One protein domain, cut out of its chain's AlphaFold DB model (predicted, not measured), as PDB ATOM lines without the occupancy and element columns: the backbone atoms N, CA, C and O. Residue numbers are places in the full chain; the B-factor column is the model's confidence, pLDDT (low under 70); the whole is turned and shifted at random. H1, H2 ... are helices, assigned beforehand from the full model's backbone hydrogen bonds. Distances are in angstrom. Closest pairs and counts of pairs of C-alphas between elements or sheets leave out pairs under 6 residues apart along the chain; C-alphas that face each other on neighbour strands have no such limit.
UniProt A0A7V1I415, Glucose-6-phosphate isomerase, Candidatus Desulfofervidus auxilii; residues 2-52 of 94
ATOM      1  N   ILE A   2      14.640 -32.581  14.272       96.56
ATOM      2  CA  ILE A   2      15.699 -31.864  15.025       96.56
ATOM      3  C   ILE A   2      17.081 -31.876  14.340       96.56
ATOM      4  O   ILE A   2      17.697 -30.828  14.193       96.56
ATOM      5  N   GLN A   3      17.565 -33.030  13.864       96.25
ATOM      6  CA  GLN A   3      18.870 -33.111  13.182       96.25
ATOM      7  C   GLN A   3      18.920 -32.291  11.882       96.25
ATOM      8  O   GLN A   3      19.938 -31.682  11.567       96.25
ATOM      9  N   ALA A   4      17.810 -32.252  11.139       98.00
ATOM     10  CA  ALA A   4      17.720 -31.465   9.915       98.00
ATOM     11  C   ALA A   4      17.743 -29.960  10.226       98.00
ATOM     12  O   ALA A   4      18.416 -29.207   9.529       98.00
ATOM     13  N   GLU A   5      17.068 -29.531  11.296       98.25
ATOM     14  CA  GLU A   5      17.094 -28.136  11.750       98.25
ATOM     15  C   GLU A   5      18.475 -27.713  12.270       98.25
ATOM     16  O   GLU A   5      18.948 -26.625  11.936       98.25
ATOM     17  N   GLN A   6      19.155 -28.588  13.020       97.81
ATOM     18  CA  GLN A   6      20.531 -28.360  13.470       97.81
ATOM     19  C   GLN A   6      21.456 -28.114  12.274       97.81
ATOM     20  O   GLN A   6      22.144 -27.093  12.235       97.81
ATOM     21  N   LEU A   7      21.436 -29.013  11.284       97.81
ATOM     22  CA  LEU A   7      22.275 -28.902  10.092       97.81
ATOM     23  C   LEU A   7      21.931 -27.656   9.265       97.81
ATOM     24  O   LEU A   7      22.830 -26.937   8.832       97.81
ATOM     25  N   ALA A   8      20.641 -27.373   9.062       98.25
ATOM     26  CA  ALA A   8      20.209 -26.180   8.338       98.25
ATOM     27  C   ALA A   8      20.738 -24.897   9.002       98.25
ATOM     28  O   ALA A   8      21.201 -23.988   8.311       98.25
ATOM     29  N   THR A   9      20.736 -24.851  10.336       98.19
ATOM     30  CA  THR A   9      21.260 -23.721  11.114       98.19
ATOM     31  C   THR A   9      22.785 -23.611  11.012       98.19
ATOM     32  O   THR A   9      23.298 -22.519  10.780       98.19
ATOM     33  N   GLU A  10      23.512 -24.731  11.112       98.25
ATOM     34  CA  GLU A  10      24.977 -24.796  10.943       98.25
ATOM     35  C   GLU A  10      25.407 -24.232   9.576       98.25
ATOM     36  O   GLU A  10      26.301 -23.385   9.477       98.25
ATOM     37  N   VAL A  11      24.704 -24.636   8.514       98.38
ATOM     38  CA  VAL A  11      24.948 -24.156   7.147       98.38
ATOM     39  C   VAL A  11      24.597 -22.674   7.006       98.38
ATOM     40  O   VAL A  11      25.356 -21.925   6.389       98.38
ATOM     41  N   ALA A  12      23.478 -22.225   7.580       98.62
ATOM     42  CA  ALA A  12      23.071 -20.822   7.527       98.62
ATOM     43  C   ALA A  12      24.085 -19.896   8.223       98.62
ATOM     44  O   ALA A  12      24.464 -18.874   7.647       98.62
ATOM     45  N   LEU A  13      24.574 -20.275   9.410       98.50
ATOM     46  CA  LEU A  13      25.605 -19.532  10.146       98.50
ATOM     47  C   LEU A  13      26.923 -19.484   9.372       98.50
ATOM     48  O   LEU A  13      27.500 -18.409   9.201       98.50
ATOM     49  N   THR A  14      27.348 -20.624   8.826       98.25
ATOM     50  CA  THR A  14      28.548 -20.709   7.984       98.25
ATOM     51  C   THR A  14      28.438 -19.790   6.766       98.25
ATOM     52  O   THR A  14      29.359 -19.027   6.478       98.25
ATOM     53  N   LYS A  15      27.289 -19.791   6.077       98.56
ATOM     54  CA  LYS A  15      27.037 -18.915   4.922       98.56
ATOM     55  C   LYS A  15      27.053 -17.429   5.296       98.56
ATOM     56  O   LYS A  15      27.455 -16.607   4.478       98.56
ATOM     57  N   ALA A  16      26.637 -17.087   6.513       98.56
ATOM     58  CA  ALA A  16      26.690 -15.726   7.039       98.56
ATOM     59  C   ALA A  16      28.099 -15.300   7.507       98.56
ATOM     60  O   ALA A  16      28.260 -14.185   7.996       98.56
ATOM     61  N   GLY A  17      29.116 -16.164   7.380       98.25
ATOM     62  CA  GLY A  17      30.472 -15.890   7.861       98.25
ATOM     63  C   GLY A  17      30.601 -15.943   9.384       98.25
ATOM     64  O   GLY A  17      31.558 -15.402   9.930       98.25
ATOM     65  N   CYS A  18      29.647 -16.575  10.075       98.50
ATOM     66  CA  CYS A  18      29.675 -16.756  11.520       98.50
ATOM     67  C   CYS A  18      30.358 -18.095  11.864       98.50
ATOM     68  O   CYS A  18      29.812 -19.158  11.531       98.50
ATOM     69  N   PRO A  19      31.539 -18.080  12.516       98.06
ATOM     70  CA  PRO A  19      32.209 -19.301  12.945       98.06
ATOM     71  C   PRO A  19      31.328 -20.104  13.901       98.06
ATOM     72  O   PRO A  19      30.737 -19.553  14.828       98.06
ATOM     73  N   ASN A  20      31.248 -21.410  13.679       97.88
ATOM     74  CA  ASN A  20      30.461 -22.325  14.494       97.88
ATOM     75  C   ASN A  20      31.182 -23.675  14.631       97.88
ATOM     76  O   ASN A  20      32.095 -23.988  13.867       97.88
ATOM     77  N   GLY A  21      30.784 -24.449  15.637       96.00
ATOM     78  CA  GLY A  21      31.300 -25.785  15.920       96.00
ATOM     79  C   GLY A  21      30.279 -26.591  16.718       96.00
ATOM     80  O   GLY A  21      29.330 -26.027  17.268       96.00
ATOM     81  N   LYS A  22      30.460 -27.914  16.779       95.69
ATOM     82  CA  LYS A  22      29.569 -28.821  17.513       95.69
ATOM     83  C   LYS A  22      30.345 -29.881  18.280       95.69
ATOM     84  O   LYS A  22      31.327 -30.417  17.772       95.69
ATOM     85  N   PHE A  23      29.847 -30.211  19.466       96.50
ATOM     86  CA  PHE A  23      30.216 -31.422  20.192       96.50
ATOM     87  C   PHE A  23      29.185 -32.500  19.869       96.50
ATOM     88  O   PHE A  23      27.984 -32.273  20.019       96.50
ATOM     89  N   VAL A  24      29.649 -33.653  19.392       95.81
ATOM     90  CA  VAL A  24      28.797 -34.811  19.113       95.81
ATOM     91  C   VAL A  24      29.065 -35.832  20.205       95.81
ATOM     92  O   VAL A  24      30.193 -36.294  20.340       95.81
ATOM     93  N   LEU A  25      28.042 -36.121  21.005       96.19
ATOM     94  CA  LEU A  25      28.095 -37.114  22.073       96.19
ATOM     95  C   LEU A  25      27.333 -38.355  21.613       96.19
ATOM     96  O   LEU A  25      26.212 -38.224  21.117       96.19
ATOM     97  N   ASP A  26      27.926 -39.534  21.788       92.06
ATOM     98  CA  ASP A  26      27.315 -40.792  21.347       92.06
ATOM     99  C   ASP A  26      26.075 -41.141  22.180       92.06
ATOM    100  O   ASP A  26      25.051 -41.544  21.629       92.06
ATOM    101  N   ASN A  27      26.144 -40.945  23.502       96.44
ATOM    102  CA  ASN A  27      25.045 -41.160  24.444       96.44
ATOM    103  C   ASN A  27      25.073 -40.121  25.575       96.44
ATOM    104  O   ASN A  27      26.077 -39.452  25.811       96.44
ATOM    105  N   ILE A  28      23.959 -39.992  26.301       97.19
ATOM    106  CA  ILE A  28      23.894 -39.178  27.521       97.19
ATOM    107  C   ILE A  28      23.931 -40.122  28.719       97.19
ATOM    108  O   ILE A  28      22.898 -40.583  29.205       97.19
ATOM    109  N   ASP A  29      25.140 -40.407  29.183       98.31
ATOM    110  CA  ASP A  29      25.405 -41.188  30.385       98.31
ATOM    111  C   ASP A  29      26.529 -40.553  31.215       98.31
ATOM    112  O   ASP A  29      27.146 -39.561  30.821       98.31
ATOM    113  N   ALA A  30      26.771 -41.103  32.407       98.50
ATOM    114  CA  ALA A  30      27.763 -40.562  33.330       98.50
ATOM    115  C   ALA A  30      29.193 -40.605  32.767       98.50
ATOM    116  O   ALA A  30      29.998 -39.739  33.103       98.50
ATOM    117  N   PHE A  31      29.507 -41.593  31.924       98.19
ATOM    118  CA  PHE A  31      30.833 -41.742  31.335       98.19
ATOM    119  C   PHE A  31      31.077 -40.649  30.290       98.19
ATOM    120  O   PHE A  31      31.982 -39.832  30.456       98.19
ATOM    121  N   THR A  32      30.186 -40.558  29.303       98.31
ATOM    122  CA  THR A  32      30.257 -39.585  28.205       98.31
ATOM    123  C   THR A  32      30.179 -38.150  28.729       98.31
ATOM    124  O   THR A  32      30.869 -37.250  28.248       98.31
ATOM    125  N   LEU A  33      29.366 -37.912  29.765       98.31
ATOM    126  CA  LEU A  33      29.289 -36.601  30.404       98.31
ATOM    127  C   LEU A  33      30.579 -36.252  31.161       98.31
ATOM    128  O   LEU A  33      31.003 -35.099  31.123       98.31
ATOM    129  N   GLY A  34      31.215 -37.227  31.818       98.31
ATOM    130  CA  GLY A  34      32.509 -37.037  32.474       98.31
ATOM    131  C   GLY A  34      33.604 -36.641  31.484       98.31
ATOM    132  O   GLY A  34      34.330 -35.676  31.727       98.31
ATOM    133  N   GLU A  35      33.672 -37.321  30.336       98.00
ATOM    134  CA  GLU A  35      34.585 -36.969  29.241       98.00
ATOM    135  C   GLU A  35      34.332 -35.547  28.730       98.00
ATOM    136  O   GLU A  35      35.271 -34.763  28.570       98.00
ATOM    137  N   PHE A  36      33.063 -35.185  28.515       98.31
ATOM    138  CA  PHE A  36      32.695 -33.859  28.032       98.31
ATOM    139  C   PHE A  36      33.055 -32.750  29.029       98.31
ATOM    140  O   PHE A  36      33.642 -31.742  28.636       98.31
ATOM    141  N   ILE A  37      32.766 -32.940  30.321       98.50
ATOM    142  CA  ILE A  37      33.125 -31.979  31.374       98.50
ATOM    143  C   ILE A  37      34.641 -31.794  31.423       98.50
ATOM    144  O   ILE A  37      35.116 -30.662  31.350       98.50
ATOM    145  N   TYR A  38      35.403 -32.889  31.464       98.50
ATOM    146  CA  TYR A  38      36.862 -32.815  31.514       98.50
ATOM    147  C   TYR A  38      37.454 -32.136  30.269       98.50
ATOM    148  O   TYR A  38      38.385 -31.335  30.369       98.50
ATOM    149  N   CYS A  39      36.882 -32.397  29.090       98.06
ATOM    150  CA  CYS A  39      37.258 -31.716  27.853       98.06
ATOM    151  C   CYS A  39      37.088 -30.190  27.971       98.06
ATOM    152  O   CYS A  39      38.000 -29.440  27.618       98.06
ATOM    153  N   LEU A  40      35.958 -29.724  28.515       98.38
ATOM    154  CA  LEU A  40      35.695 -28.297  28.719       98.38
ATOM    155  C   LEU A  40      36.600 -27.672  29.791       98.38
ATOM    156  O   LEU A  40      37.062 -26.541  29.611       98.38
ATOM    157  N   GLU A  41      36.893 -28.386  30.878       98.69
ATOM    158  CA  GLU A  41      37.840 -27.944  31.911       98.69
ATOM    159  C   GLU A  41      39.240 -27.741  31.318       98.69
ATOM    160  O   GLU A  41      39.838 -26.670  31.463       98.69
ATOM    161  N   LEU A  42      39.734 -28.736  30.575       98.44
ATOM    162  CA  LEU A  42      41.034 -28.673  29.915       98.44
ATOM    163  C   LEU A  42      41.087 -27.553  28.870       98.44
ATOM    164  O   LEU A  42      42.076 -26.816  28.809       98.44
ATOM    165  N   ALA A  43      40.029 -27.395  28.071       98.25
ATOM    166  CA  ALA A  43      39.922 -26.317  27.092       98.25
ATOM    167  C   ALA A  43      39.957 -24.939  27.769       98.25
ATOM    168  O   ALA A  43      40.648 -24.039  27.293       98.25
ATOM    169  N   THR A  44      39.276 -24.785  28.906       98.31
ATOM    170  CA  THR A  44      39.240 -23.533  29.677       98.31
ATOM    171  C   THR A  44      40.620 -23.171  30.219       98.31
ATOM    172  O   THR A  44      41.087 -22.048  30.016       98.31
ATOM    173  N   VAL A  45      41.311 -24.126  30.853       98.50
ATOM    174  CA  VAL A  45      42.672 -23.908  31.366       98.50
ATOM    175  C   VAL A  45      43.631 -23.575  30.226       98.50
ATOM    176  O   VAL A  45      44.366 -22.593  30.310       98.50
ATOM    177  N   SER A  46      43.578 -24.337  29.133       98.44
ATOM    178  CA  SER A  46      44.421 -24.101  27.956       98.44
ATOM    179  C   SER A  46      44.178 -22.716  27.358       98.44
ATOM    180  O   SER A  46      45.129 -21.998  27.066       98.44
ATOM    181  N   CYS A  47      42.914 -22.302  27.228       98.38
ATOM    182  CA  CYS A  47      42.542 -20.980  26.731       98.38
ATOM    183  C   CYS A  47      43.109 -19.861  27.613       98.38
ATOM    184  O   CYS A  47      43.753 -18.950  27.099       98.38
ATOM    185  N   GLY A  48      42.962 -19.959  28.939       98.12
ATOM    186  CA  GLY A  48      43.535 -18.967  29.852       98.12
ATOM    187  C   GLY A  48      45.059 -18.868  29.740       98.12
ATOM    188  O   GLY A  48      45.598 -17.762  29.708       98.12
ATOM    189  N   LEU A  49      45.746 -20.005  29.580       97.69
ATOM    190  CA  LEU A  49      47.189 -20.023  29.324       97.69
ATOM    191  C   LEU A  49      47.543 -19.355  27.985       97.69
ATOM    192  O   LEU A  49      48.457 -18.533  27.948       97.69
ATOM    193  N   PHE A  50      46.805 -19.635  26.904       98.31
ATOM    194  CA  PHE A  50      47.005 -18.976  25.604       98.31
ATOM    195  C   PHE A  50      46.737 -17.468  25.648       98.31
ATOM    196  O   PHE A  50      47.392 -16.704  24.944       98.31
ATOM    197  N   MET A  51      45.802 -17.034  26.491       98.19
ATOM    198  CA  MET A  51      45.495 -15.622  26.722       98.19
ATOM    199  C   MET A  51      46.498 -14.929  27.661       98.19
ATOM    200  O   MET A  51      46.395 -13.721  27.862       98.19
ATOM    201  N   GLY A  52      47.456 -15.658  28.245       97.75
ATOM    202  CA  GLY A  52      48.442 -15.103  29.175       97.75
ATOM    203  C   GLY A  52      47.862 -14.700  30.535       97.75
ATOM    204  O   GLY A  52      48.419 -13.829  31.202       97.75
TER     205      GLY A  52
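AT A GLANCE: This is residues 2 to 52 of the 94 residues of the protein "Glucose-6-phosphate isomerase" of Candidatus Desulfofervidus auxilii (UniProt A0A7V1I415). The backbone makes a flat, open Z: two helices form its two bars, running nearly the same way with a wide gap between them, and a long link with no named element crosses that gap as the diagonal. The helices have no contact with each other, and H2 is the longer. The printed part has 51 residues with two named helices, H1 and then H2, and no named strand; the class is all helix. It is only just loose, close to extended, with a radius of gyration of the C-alphas of 14.7 A, and the C-alphas span 34 by 32 by 8 A.

HOW THE PARTS SIT: H1, residues 2 to 15, comes first. A long link of 14 residues, 16 to 29, joins it to H2, residues 30 to 50. H1 and H2 are apart, with no C-alpha of the one within 8 A of the other. From the first to the last C-alpha of each helix x and y rise and z falls. Every O i to N i+4 pair is within hydrogen-bond range in H1 and H2. Residues 12 to 17, of which 12 to 15 belong to H1, stand free. Residues 26 to 32, of which 30 to 32 belong to H2, stand free too, as do residues 37 to 52, of which 37 to 50 belong to H2.

IN THESE COORDINATES: H1 begins at C-alpha 2, at (15.699, -31.864, 15.025), and is 20.0 A long from first to last C-alpha, ending at C-alpha 15, at (27.037, -18.915, 4.922). H2 measures 29.9 A from C-alpha 30 to C-alpha 50, which is at (47.005, -18.976, 25.604).

THE WHOLE: The two C-alphas farthest apart are those of Ala 4 and Gly 52, at 39.8 A. The printed part has no cut. The mean pLDDT of the printed part is 97.8, and no printed residue is under 70.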